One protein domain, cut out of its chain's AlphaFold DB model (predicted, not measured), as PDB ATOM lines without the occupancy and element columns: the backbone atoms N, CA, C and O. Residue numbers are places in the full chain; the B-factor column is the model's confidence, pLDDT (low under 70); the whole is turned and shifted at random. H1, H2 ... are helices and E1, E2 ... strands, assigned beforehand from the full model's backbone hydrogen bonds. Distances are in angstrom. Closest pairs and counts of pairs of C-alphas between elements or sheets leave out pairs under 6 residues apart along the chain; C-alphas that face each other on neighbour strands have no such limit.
ATOM      1  N   VAL A  72     -27.613  37.744  48.786       65.50
ATOM      2  CA  VAL A  72     -26.288  37.202  48.494       65.50
ATOM      3  C   VAL A  72     -26.309  36.652  47.075       65.50
ATOM      4  O   VAL A  72     -27.199  35.876  46.721       65.50
ATOM      5  N   ARG A  73     -25.356  37.073  46.238       69.25
ATOM      6  CA  ARG A  73     -25.173  36.503  44.898       69.25
ATOM      7  C   ARG A  73     -24.010  35.534  44.911       69.25
ATOM      8  O   ARG A  73     -22.968  35.824  45.493       69.25
ATOM      9  N   THR A  74     -24.193  34.420  44.216       67.06
ATOM     10  CA  THR A  74     -23.139  33.442  43.979       67.06
ATOM     11  C   THR A  74     -22.992  33.192  42.486       67.06
ATOM     12  O   THR A  74     -23.968  33.250  41.736       67.06
ATOM     13  N   THR A  75     -21.757  32.982  42.039       75.44
ATOM     14  CA  THR A  75     -21.451  32.643  40.643       75.44
ATOM     15  C   THR A  75     -20.546  31.429  40.629       75.44
ATOM     16  O   THR A  75     -19.579  31.407  41.381       75.44
ATOM     17  N   THR A  76     -20.840  30.450  39.772       71.94
ATOM     18  CA  THR A  76     -19.991  29.267  39.577       71.94
ATOM     19  C   THR A  76     -19.270  29.361  38.236       71.94
ATOM     20  O   THR A  76     -19.917  29.536  37.204       71.94
ATOM     21  N   VAL A  77     -17.944  29.233  38.243       75.44
ATOM     22  CA  VAL A  77     -17.098  29.250  37.040       75.44
ATOM     23  C   VAL A  77     -16.210  28.015  36.978       75.44
ATOM     24  O   VAL A  77     -15.816  27.477  38.007       75.44
ATOM     25  N   GLU A  78     -15.883  27.570  35.768       76.31
ATOM     26  CA  GLU A  78     -14.923  26.488  35.554       76.31
ATOM     27  C   GLU A  78     -13.527  27.055  35.296       76.31
ATOM     28  O   GLU A  78     -13.342  27.894  34.412       76.31
ATOM     29  N   VAL A  79     -12.548  26.585  36.064       71.81
ATOM     30  CA  VAL A  79     -11.141  26.965  35.964       71.81
ATOM     31  C   VAL A  79     -10.339  25.733  35.543       71.81
ATOM     32  O   VAL A  79     -10.294  24.760  36.300       71.81
ATOM     33  N   PRO A  80      -9.694  25.735  34.363       64.75
ATOM     34  CA  PRO A  80      -8.805  24.648  33.981       64.75
ATOM     35  C   PRO A  80      -7.582  24.643  34.904       64.75
ATOM     36  O   PRO A  80      -6.915  25.666  35.071       64.75
ATOM     37  N   VAL A  81      -7.274  23.494  35.502       61.34
ATOM     38  CA  VAL A  81      -6.029  23.284  36.245       61.34
ATOM     39  C   VAL A  81      -4.944  22.922  35.253       61.34
ATOM     40  O   VAL A  81      -5.134  22.113  34.345       61.34
ATOM     41  N   VAL A  82      -3.776  23.508  35.471       58.62
ATOM     42  CA  VAL A  82      -2.540  23.124  34.804       58.62
ATOM     43  C   VAL A  82      -2.304  21.625  34.959       58.62
ATOM     44  O   VAL A  82      -2.141  21.133  36.079       58.62
ATOM     45  N   ALA A  83      -2.259  20.896  33.844       59.97
ATOM     46  CA  ALA A  83      -1.700  19.552  33.851       59.97
ATOM     47  C   ALA A  83      -0.247  19.647  34.330       59.97
ATOM     48  O   ALA A  83       0.501  20.514  33.863       59.97
ATOM     49  N   ALA A 251      -9.667  27.734  48.667       80.94
ATOM     50  CA  ALA A 251     -10.995  27.749  49.261       80.94
ATOM     51  C   ALA A 251     -11.033  28.689  50.478       80.94
ATOM     52  O   ALA A 251     -10.183  28.609  51.363       80.94
ATOM     53  N   THR A 252     -12.042  29.554  50.536       85.19
ATOM     54  CA  THR A 252     -12.315  30.470  51.656       85.19
ATOM     55  C   THR A 252     -13.797  30.407  52.027       85.19
ATOM     56  O   THR A 252     -14.568  29.685  51.398       85.19
ATOM     57  N   ILE A 253     -14.230  31.172  53.033       80.38
ATOM     58  CA  ILE A 253     -15.661  31.285  53.365       80.38
ATOM     59  C   ILE A 253     -16.444  31.826  52.154       80.38
ATOM     60  O   ILE A 253     -17.506  31.323  51.815       80.38
ATOM     61  N   GLU A 254     -15.891  32.796  51.436       83.19
ATOM     62  CA  GLU A 254     -16.506  33.428  50.267       83.19
ATOM     63  C   GLU A 254     -16.262  32.670  48.956       83.19
ATOM     64  O   GLU A 254     -16.824  33.050  47.926       83.19
ATOM     65  N   ARG A 255     -15.438  31.612  48.972       82.94
ATOM     66  CA  ARG A 255     -15.061  30.848  47.780       82.94
ATOM     67  C   ARG A 255     -15.027  29.348  48.044       82.94
ATOM     68  O   ARG A 255     -14.083  28.838  48.644       82.94
ATOM     69  N   ALA A 256     -15.977  28.621  47.467       84.56
ATOM     70  CA  ALA A 256     -15.907  27.167  47.405       84.56
ATOM     71  C   ALA A 256     -15.228  26.697  46.119       84.56
ATOM     72  O   ALA A 256     -15.446  27.254  45.044       84.56
ATOM     73  N   VAL A 257     -14.426  25.640  46.237       83.38
ATOM     74  CA  VAL A 257     -13.664  25.050  45.133       83.38
ATOM     75  C   VAL A 257     -13.950  23.553  45.093       83.38
ATOM     76  O   VAL A 257     -13.663  22.833  46.048       83.38
ATOM     77  N   ALA A 258     -14.517  23.082  43.986       82.31
ATOM     78  CA  ALA A 258     -14.798  21.676  43.733       82.31
ATOM     79  C   ALA A 258     -13.855  21.136  42.655       82.31
ATOM     80  O   ALA A 258     -13.852  21.610  41.521       82.31
ATOM     81  N   ASP A 259     -13.072  20.117  43.003       80.38
ATOM     82  CA  ASP A 259     -12.208  19.403  42.065       80.38
ATOM     83  C   ASP A 259     -12.998  18.306  41.349       80.38
ATOM     84  O   ASP A 259     -13.349  17.282  41.947       80.38
ATOM     85  N   LEU A 260     -13.268  18.511  40.057       75.06
ATOM     86  CA  LEU A 260     -14.075  17.582  39.270       75.06
ATOM     87  C   LEU A 260     -13.441  16.195  39.149       75.06
ATOM     88  O   LEU A 260     -14.171  15.218  38.992       75.06
ATOM     89  N   SER A 261     -12.117  16.071  39.283       67.56
ATOM     90  CA  SER A 261     -11.460  14.760  39.282       67.56
ATOM     91  C   SER A 261     -11.825  13.942  40.526       67.56
ATOM     92  O   SER A 261     -12.112  12.748  40.427       67.56
ATOM     93  N   ARG A 262     -11.929  14.596  41.693       69.56
ATOM     94  CA  ARG A 262     -12.373  13.966  42.948       69.56
ATOM     95  C   ARG A 262     -13.862  13.638  42.928       69.56
ATOM     96  O   ARG A 262     -14.268  12.580  43.415       69.56
ATOM     97  N   VAL A 263     -14.673  14.523  42.348       71.50
ATOM     98  CA  VAL A 263     -16.117  14.289  42.188       71.50
ATOM     99  C   VAL A 263     -16.357  13.093  41.266       71.50
ATOM    100  O   VAL A 263     -17.100  12.186  41.633       71.50
ATOM    101  N   ALA A 264     -15.667  13.031  40.122       65.19
ATOM    102  CA  ALA A 264     -15.760  11.915  39.182       65.19
ATOM    103  C   ALA A 264     -15.352  10.575  39.822       65.19
ATOM    104  O   ALA A 264     -16.065   9.584  39.658       65.19
ATOM    105  N   ALA A 265     -14.266  10.563  40.610       61.41
ATOM    106  CA  ALA A 265     -13.820   9.377  41.344       61.41
ATOM    107  C   ALA A 265     -14.875   8.864  42.342       61.41
ATOM    108  O   ALA A 265     -15.040   7.659  42.508       61.41
ATOM    109  N   THR A 266     -15.624   9.773  42.973       64.19
ATOM    110  CA  THR A 266     -16.678   9.425  43.941       64.19
ATOM    111  C   THR A 266     -17.965   8.964  43.249       64.19
ATOM    112  O   THR A 266     -18.657   8.082  43.750       64.19
ATOM    113  N   ALA A 267     -18.279   9.521  42.076       59.25
ATOM    114  CA  ALA A 267     -19.485   9.202  41.310       59.25
ATOM    115  C   ALA A 267     -19.409   7.867  40.541       59.25
ATOM    116  O   ALA A 267     -20.351   7.524  39.825       59.25
ATOM    117  N   GLY A 268     -18.299   7.123  40.633       51.78
ATOM    118  CA  GLY A 268     -18.082   5.912  39.834       51.78
ATOM    119  C   GLY A 268     -18.065   6.185  38.326       51.78
ATOM    120  O   GLY A 268     -18.332   5.281  37.530       51.78
ATOM    121  N   ALA A 269     -17.796   7.433  37.922       53.62
ATOM    122  CA  ALA A 269     -17.668   7.789  36.520       53.62
ATOM    123  C   ALA A 269     -16.473   7.025  35.934       53.62
ATOM    124  O   ALA A 269     -15.383   7.041  36.505       53.62
ATOM    125  N   ARG A 270     -16.679   6.335  34.803       45.50
ATOM    126  CA  ARG A 270     -15.593   5.638  34.099       45.50
ATOM    127  C   ARG A 270     -14.493   6.647  33.770       45.50
ATOM    128  O   ARG A 270     -14.775   7.681  33.157       45.50
ATOM    129  N   ALA A 271     -13.261   6.352  34.179       41.41
ATOM    130  CA  ALA A 271     -12.117   7.217  33.933       41.41
ATOM    131  C   ALA A 271     -11.966   7.489  32.425       41.41
ATOM    132  O   ALA A 271     -12.038   6.579  31.600       41.41
ATOM    133  N   GLY A 272     -11.827   8.769  32.069       43.81
ATOM    134  CA  GLY A 272     -11.793   9.249  30.683       43.81
ATOM    135  C   GLY A 272     -12.885  10.261  30.321       43.81
ATOM    136  O   GLY A 272     -12.753  10.924  29.292       43.81
ATOM    137  N   THR A 273     -13.921  10.451  31.153       43.31
ATOM    138  CA  THR A 273     -14.956  11.478  30.899       43.31
ATOM    139  C   THR A 273     -14.521  12.905  31.248       43.31
ATOM    140  O   THR A 273     -15.068  13.868  30.721       43.31
ATOM    141  N   SER A 274     -13.482  13.065  32.063       41.84
ATOM    142  CA  SER A 274     -12.870  14.359  32.354       41.84
ATOM    143  C   SER A 274     -11.373  14.262  32.068       41.84
ATOM    144  O   SER A 274     -10.573  13.928  32.933       41.84
ATOM    145  N   ARG A 275     -10.987  14.511  30.809       43.81
ATOM    146  CA  ARG A 275      -9.572  14.661  30.404       43.81
ATOM    147  C   ARG A 275      -8.937  15.957  30.926       43.81
ATOM    148  O   ARG A 275      -7.772  16.221  30.659       43.81
ATOM    149  N   SER A 276      -9.687  16.775  31.655       50.41
ATOM    150  CA  SER A 276      -9.226  18.057  32.169       50.41
ATOM    151  C   SER A 276      -9.490  18.089  33.662       50.41
ATOM    152  O   SER A 276     -10.643  18.076  34.084       50.41
ATOM    153  N   ARG A 277      -8.420  18.135  34.467       59.38
ATOM    154  CA  ARG A 277      -8.512  18.574  35.861       59.38
ATOM    155  C   ARG A 277      -9.078  19.992  35.828       59.38
ATOM    156  O   ARG A 277      -8.342  20.941  35.606       59.38
ATOM    157  N   SER A 278     -10.386  20.124  35.946       67.19
ATOM    158  CA  SER A 278     -11.078  21.404  36.026       67.19
ATOM    159  C   SER A 278     -11.585  21.576  37.449       67.19
ATOM    160  O   SER A 278     -12.069  20.626  38.069       67.19
ATOM    161  N   LEU A 279     -11.481  22.793  37.965       75.88
ATOM    162  CA  LEU A 279     -12.102  23.189  39.220       75.88
ATOM    163  C   LEU A 279     -13.386  23.937  38.898       75.88
ATOM    164  O   LEU A 279     -13.388  24.803  38.027       75.88
ATOM    165  N   LEU A 280     -14.462  23.649  39.618       78.19
ATOM    166  CA  LEU A 280     -15.587  24.569  39.694       78.19
ATOM    167  C   LEU A 280     -15.412  25.452  40.919       78.19
ATOM    168  O   LEU A 280     -15.189  24.959  42.023       78.19
ATOM    169  N   VAL A 281     -15.505  26.757  40.717       79.06
ATOM    170  CA  VAL A 281     -15.300  27.759  41.757       79.06
ATOM    171  C   VAL A 281     -16.595  28.527  41.925       79.06
ATOM    172  O   VAL A 281     -17.041  29.172  40.978       79.06
ATOM    173  N   ALA A 282     -17.193  28.446  43.111       79.38
ATOM    174  CA  ALA A 282     -18.337  29.261  43.485       79.38
ATOM    175  C   ALA A 282     -17.863  30.437  44.344       79.38
ATOM    176  O   ALA A 282     -17.313  30.217  45.422       79.38
ATOM    177  N   GLU A 283     -18.082  31.667  43.886       81.94
ATOM    178  CA  GLU A 283     -17.746  32.884  44.635       81.94
ATOM    179  C   GLU A 283     -18.994  33.629  45.094       81.94
ATOM    180  O   GLU A 283     -19.944  33.808  44.325       81.94
ATOM    181  N   MET A 284     -18.960  34.099  46.340       79.00
ATOM    182  CA  MET A 284     -19.956  34.974  46.944       79.00
ATOM    183  C   MET A 284     -19.546  36.444  46.788       79.00
ATOM    184  O   MET A 284     -18.438  36.825  47.161       79.00
ATOM    185  N   SER A 285     -20.449  37.301  46.296       68.44
ATOM    186  CA  SER A 285     -20.220  38.751  46.233       68.44
ATOM    187  C   SER A 285     -21.263  39.540  47.029       68.44
ATOM    188  O   SER A 285     -22.469  39.310  46.922       68.44
ATOM    189  N   ALA A 286     -20.792  40.527  47.801       52.91
ATOM    190  CA  ALA A 286     -21.643  41.465  48.543       52.91
ATOM    191  C   ALA A 286     -22.259  42.569  47.652       52.91
ATOM    192  O   ALA A 286     -23.162  43.281  48.082       52.91
ATOM    193  N   SER A 287     -21.781  42.716  46.409       41.94
ATOM    194  CA  SER A 287     -22.271  43.682  45.416       41.94
ATOM    195  C   SER A 287     -22.675  42.976  44.121       41.94
ATOM    196  O   SER A 287     -22.051  41.988  43.724       41.94
ATOM    197  N   ALA A 288     -23.716  43.484  43.455       35.50
ATOM    198  CA  ALA A 288     -24.120  43.014  42.135       35.50
ATOM    199  C   ALA A 288     -23.006  43.327  41.116       35.50
ATOM    200  O   ALA A 288     -22.660  44.500  40.957       35.50
ATOM    201  N   PRO A 289     -22.438  42.335  40.406       33.09
ATOM    202  CA  PRO A 289     -21.514  42.634  39.321       33.09
ATOM    203  C   PRO A 289     -22.243  43.417  38.219       33.09
ATOM    204  O   PRO A 289     -23.413  43.161  37.927       33.09
ATOM    205  N   ALA A 290     -21.534  44.354  37.584       33.38
ATOM    206  CA  ALA A 290     -22.017  45.123  36.432       33.38
ATOM    207  C   ALA A 290     -22.250  44.259  35.173       33.38
ATOM    208  O   ALA A 290     -22.771  44.748  34.172       33.38
ATOM    209  N   SER A 337     -32.959  39.692  63.001       81.12
ATOM    210  CA  SER A 337     -32.141  39.198  61.891       81.12
ATOM    211  C   SER A 337     -32.752  37.924  61.306       81.12
ATOM    212  O   SER A 337     -33.593  37.287  61.945       81.12
ATOM    213  N   GLU A 338     -32.323  37.561  60.098       80.94
ATOM    214  CA  GLU A 338     -32.663  36.286  59.457       80.94
ATOM    215  C   GLU A 338     -32.140  35.107  60.291       80.94
ATOM    216  O   GLU A 338     -32.929  34.270  60.718       80.94
ATOM    217  N   ALA A 339     -30.866  35.141  60.696       80.44
ATOM    218  CA  ALA A 339     -30.281  34.168  61.622       80.44
ATOM    219  C   ALA A 339     -31.067  33.999  62.935       80.44
ATOM    220  O   ALA A 339     -31.268  32.879  63.405       80.44
ATOM    221  N   ALA A 340     -31.537  35.088  63.551       82.75
ATOM    222  CA  ALA A 340     -32.313  34.995  64.787       82.75
ATOM    223  C   ALA A 340     -33.669  34.313  64.556       82.75
ATOM    224  O   ALA A 340     -34.093  33.510  65.391       82.75
ATOM    225  N   ALA A 341     -34.328  34.604  63.430       85.50
ATOM    226  CA  ALA A 341     -35.574  33.953  63.039       85.50
ATOM    227  C   ALA A 341     -35.357  32.460  62.739       85.50
ATOM    228  O   ALA A 341     -36.071  31.624  63.293       85.50
ATOM    229  N   ALA A 342     -34.320  32.122  61.966       85.50
ATOM    230  CA  ALA A 342     -33.940  30.745  61.660       85.50
ATOM    231  C   ALA A 342     -33.628  29.945  62.935       85.50
ATOM    232  O   ALA A 342     -34.145  28.845  63.129       85.50
ATOM    233  N   ARG A 343     -32.855  30.523  63.865       86.50
ATOM    234  CA  ARG A 343     -32.534  29.886  65.150       86.50
ATOM    235  C   ARG A 343     -33.770  29.689  66.024       86.50
ATOM    236  O   ARG A 343     -33.912  28.631  66.629       86.50
ATOM    237  N   ALA A 344     -34.663  30.675  66.095       86.56
ATOM    238  CA  ALA A 344     -35.916  30.537  66.835       86.56
ATOM    239  C   ALA A 344     -36.805  29.428  66.246       86.56
ATOM    240  O   ALA A 344     -37.336  28.613  67.000       86.56
ATOM    241  N   GLY A 345     -36.910  29.357  64.915       87.56
ATOM    242  CA  GLY A 345     -37.618  28.284  64.217       87.56
ATOM    243  C   GLY A 345     -37.002  26.913  64.492       87.56
ATOM    244  O   GLY A 345     -37.704  25.995  64.911       87.56
ATOM    245  N   ALA A 346     -35.684  26.779  64.361       88.44
ATOM    246  CA  ALA A 346     -34.991  25.515  64.596       88.44
ATOM    247  C   ALA A 346     -35.140  25.003  66.038       88.44
ATOM    248  O   ALA A 346     -35.323  23.803  66.233       88.44
ATOM    249  N   LEU A 347     -35.140  25.892  67.038       89.88
ATOM    250  CA  LEU A 347     -35.350  25.535  68.449       89.88
ATOM    251  C   LEU A 347     -36.763  25.019  68.759       89.88
ATOM    252  O   LEU A 347     -36.973  24.451  69.829       89.88
ATOM    253  N   SER A 348     -37.725  25.185  67.847       87.94
ATOM    254  CA  SER A 348     -39.034  24.527  67.960       87.94
ATOM    255  C   SER A 348     -38.998  23.042  67.573       87.94
ATOM    256  O   SER A 348     -39.955  22.312  67.834       87.94
ATOM    257  N   THR A 349     -37.894  22.570  66.983       90.81
ATOM    258  CA  THR A 349     -37.707  21.163  66.614       90.81
ATOM    259  C   THR A 349     -37.562  20.307  67.875       90.81
ATOM    260  O   THR A 349     -36.707  20.606  68.714       90.81
ATOM    261  N   PRO A 350     -38.333  19.216  68.030       92.06
ATOM    262  CA  PRO A 350     -38.180  18.311  69.164       92.06
ATOM    263  C   PRO A 350     -36.734  17.822  69.324       92.06
ATOM    264  O   PRO A 350     -36.147  17.283  68.389       92.06
ATOM    265  N   GLY A 351     -36.167  18.005  70.518       90.81
ATOM    266  CA  GLY A 351     -34.786  17.620  70.830       90.81
ATOM    267  C   GLY A 351     -33.720  18.663  70.480       90.81
ATOM    268  O   GLY A 351     -32.565  18.464  70.850       90.81
ATOM    269  N   ALA A 352     -34.079  19.776  69.830       91.00
ATOM    270  CA  ALA A 352     -33.173  20.907  69.679       91.00
ATOM    271  C   ALA A 352     -32.985  21.631  71.020       91.00
ATOM    272  O   ALA A 352     -33.923  21.806  71.801       91.00
ATOM    273  N   ASP A 353     -31.761  22.076  71.279       90.94
ATOM    274  CA  ASP A 353     -31.412  22.844  72.464       90.94
ATOM    275  C   ASP A 353     -30.614  24.095  72.088       90.94
ATOM    276  O   ASP A 353     -30.295  24.356  70.928       90.94
ATOM    277  N   ARG A 354     -30.267  24.908  73.088       86.38
ATOM    278  CA  ARG A 354     -29.545  26.167  72.856       86.38
ATOM    279  C   ARG A 354     -28.188  25.992  72.161       86.38
ATOM    280  O   ARG A 354     -27.685  26.989  71.652       86.38
ATOM    281  N   ASN A 355     -27.605  24.795  72.163       88.31
ATOM    282  CA  ASN A 355     -26.329  24.472  71.529       88.31
ATOM    283  C   ASN A 355     -26.502  23.915  70.108       88.31
ATOM    284  O   ASN A 355     -25.501  23.685  69.431       88.31
ATOM    285  N   SER A 356     -27.736  23.704  69.646       88.62
ATOM    286  CA  SER A 356     -28.005  23.277  68.276       88.62
ATOM    287  C   SER A 356     -27.498  24.303  67.259       88.62
ATOM    288  O   SER A 356     -27.628  25.518  67.446       88.62
ATOM    289  N   LEU A 357     -26.929  23.781  66.173       88.94
ATOM    290  CA  LEU A 357     -26.571  24.538  64.980       88.94
ATOM    291  C   LEU A 357     -27.679  24.375  63.943       88.94
ATOM    292  O   LEU A 357     -28.165  23.268  63.717       88.94
ATOM    293  N   VAL A 358     -28.050  25.474  63.303       89.19
ATOM    294  CA  VAL A 358     -28.888  25.477  62.106       89.19
ATOM    295  C   VAL A 358     -27.954  25.546  60.916       89.19
ATOM    296  O   VAL A 358     -27.097  26.422  60.876       89.19
ATOM    297  N   VAL A 359     -28.101  24.620  59.975       89.50
ATOM    298  CA  VAL A 359     -27.363  24.633  58.711       89.50
ATOM    299  C   VAL A 359     -28.396  24.735  57.602       89.50
ATOM    300  O   VAL A 359     -29.075  23.753  57.307       89.50
ATOM    301  N   ASP A 360     -28.544  25.928  57.035       83.88
ATOM    302  CA  ASP A 360     -29.378  26.156  55.864       83.88
ATOM    303  C   ASP A 360     -28.560  25.888  54.598       83.88
ATOM    304  O   ASP A 360     -27.502  26.477  54.369       83.88
ATOM    305  N   LEU A 361     -29.033  24.936  53.799       86.12
ATOM    306  CA  LEU A 361     -28.396  24.504  52.562       86.12
ATOM    307  C   LEU A 361     -29.155  25.119  51.387       86.12
ATOM    308  O   LEU A 361     -30.108  24.533  50.867       86.12
ATOM    309  N   GLY A 362     -28.718  26.304  50.966       79.00
ATOM    310  CA  GLY A 362     -29.309  27.031  49.853       79.00
ATOM    311  C   GLY A 362     -28.867  26.526  48.474       79.00
ATOM    312  O   GLY A 362     -28.170  25.523  48.314       79.00
ATOM    313  N   GLY A 363     -29.257  27.268  47.433       76.50
ATOM    314  CA  GLY A 363     -28.710  27.069  46.084       76.50
ATOM    315  C   GLY A 363     -27.244  27.501  46.016       76.50
ATOM    316  O   GLY A 363     -26.359  26.707  45.714       76.50
ATOM    317  N   GLY A 364     -26.970  28.752  46.382       76.31
ATOM    318  CA  GLY A 364     -25.630  29.330  46.298       76.31
ATOM    319  C   GLY A 364     -24.774  29.208  47.558       76.31
ATOM    320  O   GLY A 364     -23.551  29.098  47.452       76.31
ATOM    321  N   THR A 365     -25.399  29.262  48.736       82.62
ATOM    322  CA  THR A 365     -24.716  29.412  50.027       82.62
ATOM    323  C   THR A 365     -25.104  28.331  51.023       82.62
ATOM    324  O   THR A 365     -26.175  27.730  50.924       82.62
ATOM    325  N   VAL A 366     -24.203  28.091  51.973       84.88
ATOM    326  CA  VAL A 366     -24.454  27.330  53.194       84.88
ATOM    327  C   VAL A 366     -24.405  28.303  54.363       84.88
ATOM    328  O   VAL A 366     -23.343  28.852  54.664       84.88
ATOM    329  N   ASP A 367     -25.534  28.486  55.035       85.56
ATOM    330  CA  ASP A 367     -25.661  29.441  56.128       85.56
ATOM    331  C   ASP A 367     -25.707  28.654  57.445       85.56
ATOM    332  O   ASP A 367     -26.594  27.835  57.681       85.56
ATOM    333  N   VAL A 368     -24.717  28.861  58.310       87.38
ATOM    334  CA  VAL A 368     -24.581  28.178  59.597       87.38
ATOM    335  C   VAL A 368     -24.867  29.160  60.722       87.38
ATOM    336  O   VAL A 368     -24.143  30.136  60.909       87.38
ATOM    337  N   VAL A 369     -25.896  28.877  61.515       88.06
ATOM    338  CA  VAL A 369     -26.323  29.712  62.641       88.06
ATOM    339  C   VAL A 369     -26.209  28.927  63.940       88.06
ATOM    340  O   VAL A 369     -26.773  27.845  64.083       88.06
ATOM    341  N   GLY A 370     -25.520  29.488  64.930       84.19
ATOM    342  CA  GLY A 370     -25.320  28.844  66.225       84.19
ATOM    343  C   GLY A 370     -25.110  29.825  67.377       84.19
ATOM    344  O   GLY A 370     -25.207  31.037  67.195       84.19
ATOM    345  N   PRO A 371     -24.780  29.317  68.581       76.56
ATOM    346  CA  PRO A 371     -24.385  30.149  69.719       76.56
ATOM    347  C   PRO A 371     -23.265  31.168  69.437       76.56
ATOM    348  O   PRO A 371     -23.383  32.288  69.932       76.56
ATOM    349  N   PRO A 372     -22.192  30.838  68.680       73.38
ATOM    350  CA  PRO A 372     -21.101  31.783  68.447       73.38
ATOM    351  C   PRO A 372     -21.426  32.849  67.387       73.38
ATOM    352  O   PRO A 372     -20.658  33.797  67.250       73.38
ATOM    353  N   GLY A 373     -22.538  32.717  66.653       79.75
ATOM    354  CA  GLY A 373     -22.945  33.656  65.608       79.75
ATOM    355  C   GLY A 373     -23.451  32.978  64.336       79.75
ATOM    356  O   GLY A 373     -23.898  31.831  64.355       79.75
ATOM    357  N   GLU A 374     -23.387  33.723  63.237       84.38
ATOM    358  CA  GLU A 374     -23.809  33.336  61.889       84.38
ATOM    359  C   GLU A 374     -22.589  33.341  60.957       84.38
ATOM    360  O   GLU A 374     -21.796  34.285  60.980       84.38
ATOM    361  N   VAL A 375     -22.445  32.296  60.142       84.75
ATOM    362  CA  VAL A 375     -21.436  32.186  59.082       84.75
ATOM    363  C   VAL A 375     -22.145  31.824  57.787       84.75
ATOM    364  O   VAL A 375     -22.883  30.850  57.749       84.75
ATOM    365  N   VAL A 376     -21.892  32.581  56.724       83.81
ATOM    366  CA  VAL A 376     -22.430  32.321  55.384       83.81
ATOM    367  C   VAL A 376     -21.269  31.926  54.487       83.81
ATOM    368  O   VAL A 376     -20.372  32.739  54.262       83.81
ATOM    369  N   ALA A 377     -21.266  30.687  54.005       83.94
ATOM    370  CA  ALA A 377     -20.228  30.156  53.132       83.94
ATOM    371  C   ALA A 377     -20.730  30.002  51.690       83.94
ATOM    372  O   ALA A 377     -21.889  29.660  51.454       83.94
ATOM    373  N   ALA A 378     -19.859  30.234  50.711       83.25
ATOM    374  CA  ALA A 378     -20.144  29.959  49.309       83.25
ATOM    375  C   ALA A 378     -20.167  28.448  49.032       83.25
ATOM    376  O   ALA A 378     -19.464  27.678  49.679       83.25
ATOM    377  N   GLY A 379     -20.921  28.041  48.009       80.38
ATOM    378  CA  GLY A 379     -20.933  26.672  47.502       80.38
ATOM    379  C   GLY A 379     -21.948  25.781  48.205       80.38
ATOM    380  O   GLY A 379     -21.678  25.225  49.264       80.38
ATOM    381  N   ALA A 380     -23.095  25.589  47.558       85.44
ATOM    382  CA  ALA A 380     -24.140  24.677  48.005       85.44
ATOM    383  C   ALA A 380     -24.727  23.895  46.812       85.44
ATOM    384  O   ALA A 380     -23.979  23.272  46.050       85.44
ATOM    385  N   GLY A 381     -26.051  23.911  46.632       80.75
ATOM    386  CA  GLY A 381     -26.744  23.148  45.590       80.75
ATOM    387  C   GLY A 381     -26.306  23.456  44.151       80.75
ATOM    388  O   GLY A 381     -26.195  22.534  43.342       80.75
ATOM    389  N   ASP A 382     -26.005  24.712  43.823       81.38
ATOM    390  CA  ASP A 382     -25.636  25.152  42.471       81.38
ATOM    391  C   ASP A 382     -24.265  24.599  42.065       81.38
ATOM    392  O   ASP A 382     -24.106  24.050  40.972       81.38
ATOM    393  N   LEU A 383     -23.286  24.666  42.978       83.25
ATOM    394  CA  LEU A 383     -21.952  24.098  42.773       83.25
ATOM    395  C   LEU A 383     -22.022  22.573  42.632       83.25
ATOM    396  O   LEU A 383     -21.356  21.999  41.767       83.25
ATOM    397  N   LEU A 384     -22.851  21.915  43.448       82.88
ATOM    398  CA  LEU A 384     -23.059  20.469  43.382       82.88
ATOM    399  C   LEU A 384     -23.703  20.060  42.053       82.88
ATOM    400  O   LEU A 384     -23.213  19.152  41.381       82.88
ATOM    401  N   THR A 385     -24.752  20.770  41.639       80.50
ATOM    402  CA  THR A 385     -25.450  20.533  40.369       80.50
ATOM    403  C   THR A 385     -24.505  20.710  39.186       80.50
ATOM    404  O   THR A 385     -24.433  19.838  38.319       80.50
ATOM    405  N   ALA A 386     -23.725  21.794  39.172       80.00
ATOM    406  CA  ALA A 386     -22.727  22.038  38.138       80.00
ATOM    407  C   ALA A 386     -21.647  20.942  38.120       80.00
ATOM    408  O   ALA A 386     -21.283  20.459  37.047       80.00
ATOM    409  N   SER A 387     -21.185  20.493  39.293       76.81
ATOM    410  CA  SER A 387     -20.173  19.435  39.410       76.81
ATOM    411  C   SER A 387     -20.665  18.111  38.830       76.81
ATOM    412  O   SER A 387     -19.997  17.513  37.987       76.81
ATOM    413  N   VAL A 388     -21.867  17.678  39.219       76.00
ATOM    414  CA  VAL A 388     -22.471  16.433  38.721       76.00
ATOM    415  C   VAL A 388     -22.731  16.511  37.218       76.00
ATOM    416  O   VAL A 388     -22.396  15.568  36.496       76.00
ATOM    417  N   ALA A 389     -23.279  17.628  36.729       74.25
ATOM    418  CA  ALA A 389     -23.543  17.823  35.306       74.25
ATOM    419  C   ALA A 389     -22.256  17.725  34.473       74.25
ATOM    420  O   ALA A 389     -22.249  17.071  33.432       74.25
ATOM    421  N   ARG A 390     -21.151  18.309  34.953       72.50
ATOM    422  CA  ARG A 390     -19.851  18.236  34.274       72.50
ATOM    423  C   ARG A 390     -19.239  16.842  34.296       72.50
ATOM    424  O   ARG A 390     -18.762  16.395  33.261       72.50
ATOM    425  N   CYS A 391     -19.288  16.135  35.423       68.25
ATOM    426  CA  CYS A 391     -18.771  14.764  35.501       68.25
ATOM    427  C   CYS A 391     -19.593  13.767  34.663       68.25
ATOM    428  O   CYS A 391     -19.052  12.761  34.204       68.25
ATOM    429  N   SER A 392     -20.886  14.047  34.465       63.59
ATOM    430  CA  SER A 392     -21.815  13.191  33.712       63.59
ATOM    431  C   SER A 392     -21.859  13.507  32.213       63.59
ATOM    432  O   SER A 392     -22.352  12.695  31.432       63.59
ATOM    433  N   ALA A 393     -21.363  14.673  31.794       56.97
ATOM    434  CA  ALA A 393     -21.272  15.040  30.389       56.97
ATOM    435  C   ALA A 393     -20.131  14.257  29.718       56.97
ATOM    436  O   ALA A 393     -18.954  14.505  29.965       56.97
ATOM    437  N   SER A 394     -20.475  13.304  28.851       43.66
ATOM    438  CA  SER A 394     -19.507  12.574  28.029       43.66
ATOM    439  C   SER A 394     -18.677  13.554  27.181       43.66
ATOM    440  O   SER A 394     -19.264  14.346  26.435       43.66
ATOM    441  N   PRO A 395     -17.334  13.493  27.191       38.66
ATOM    442  CA  PRO A 395     -16.510  14.292  26.297       38.66
ATOM    443  C   PRO A 395     -16.580  13.654  24.904       38.66
ATOM    444  O   PRO A 395     -15.778  12.791  24.562       38.66
TER     445      PRO A 395
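AT A GLANCE: This is residues 72 to 83, 251 to 290 and 337 to 395 of the 401 residues of an uncharacterized protein of Microbispora sp. GKU 823 (UniProt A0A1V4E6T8). Two small lobes stand end to end, each a three-stranded sheet with a helix over one face: H3 runs along the sheet E1 E3 E2, and H2 lies across the sheet E4 E5 E6. The short H1 continues from the end of E2 at the edge of the first lobe, and residues 348 to 353 stick out from the second. The 111 printed residues hold three named helices and six named strands, in the order E1 E2 H1 E3 H2 E4 E5 E6 H3, class mixed; both sheets are antiparallel. The whole is loose, with a radius of gyration of the C-alphas of 17.1 A, and flat, spanning 48 by 38 by 19 A.

IN THESE COORDINATES: Find C-alpha 73 at (-25.173, 36.503, 44.898); from there E1, residues 73 to 80, runs 23.0 A. Its neighbour E3, residues 278 to 285, runs 22.1 A, and E2 is residues 255 to 259. H1 follows at residues 260 to 266. Look next at H2, residues 338 to 346, then E4, residues 358 to 361, E5, residues 365 to 370, 16.2 A, and E6, residues 373 to 378, 16.9 A. H3, residues 381 to 392, runs 16.3 A and ends at C-alpha 392, (-21.815, 13.191, 33.712).

HOW THE PARTS SIT: Start at E3, the inner strand between E1 and E2: N 77 and O 281 are 2.9 A apart, and N 258 and O 280 are 2.8 A apart, both within hydrogen-bond range. H3 is on this sheet, over E3, at a height over the sheet of 9.6 A; the closest C-alphas of the two are those of Ala 282 and Leu 383, 6.3 A apart. It runs along the strands, at 16 degrees to E3 on the local plane. H1 only grazes the sheet with residues 260 to 262. It touches H3 about perpendicular, at 81 degrees, with the C-alphas of Ala 264 and Cys 391 closest at 5.5 A; H3 does this with residues 387 to 391 alone. Between the sheets, the closest C-alphas of E2 and E6 are those of Arg 255 and Ala 378, 5.4 A apart. E4 E5 E6 is a meander, each strand the antiparallel neighbour of the one before, made of two hairpins; N 360 and O 367, and N 368 and O 375, are each 2.8 A apart. H2 is on this sheet, over E5, across the strands at 66 degrees on the local plane. In H1, H2 and H3 every O i to N i+4 pair is within hydrogen-bond range.

THE WHOLE: The C-alphas of Ala 83 and Ser 348 are farthest apart, at 50.8 A. Residues 84 to 250 and 291 to 336 are cut out, with gaps of 19.8 A and 28.0 A between C-alphas. The links H1 to E3 and H2 to E4 are long. Confidence is low, under 70, in 35 residues, among them 264 to 278 and 285 to 290.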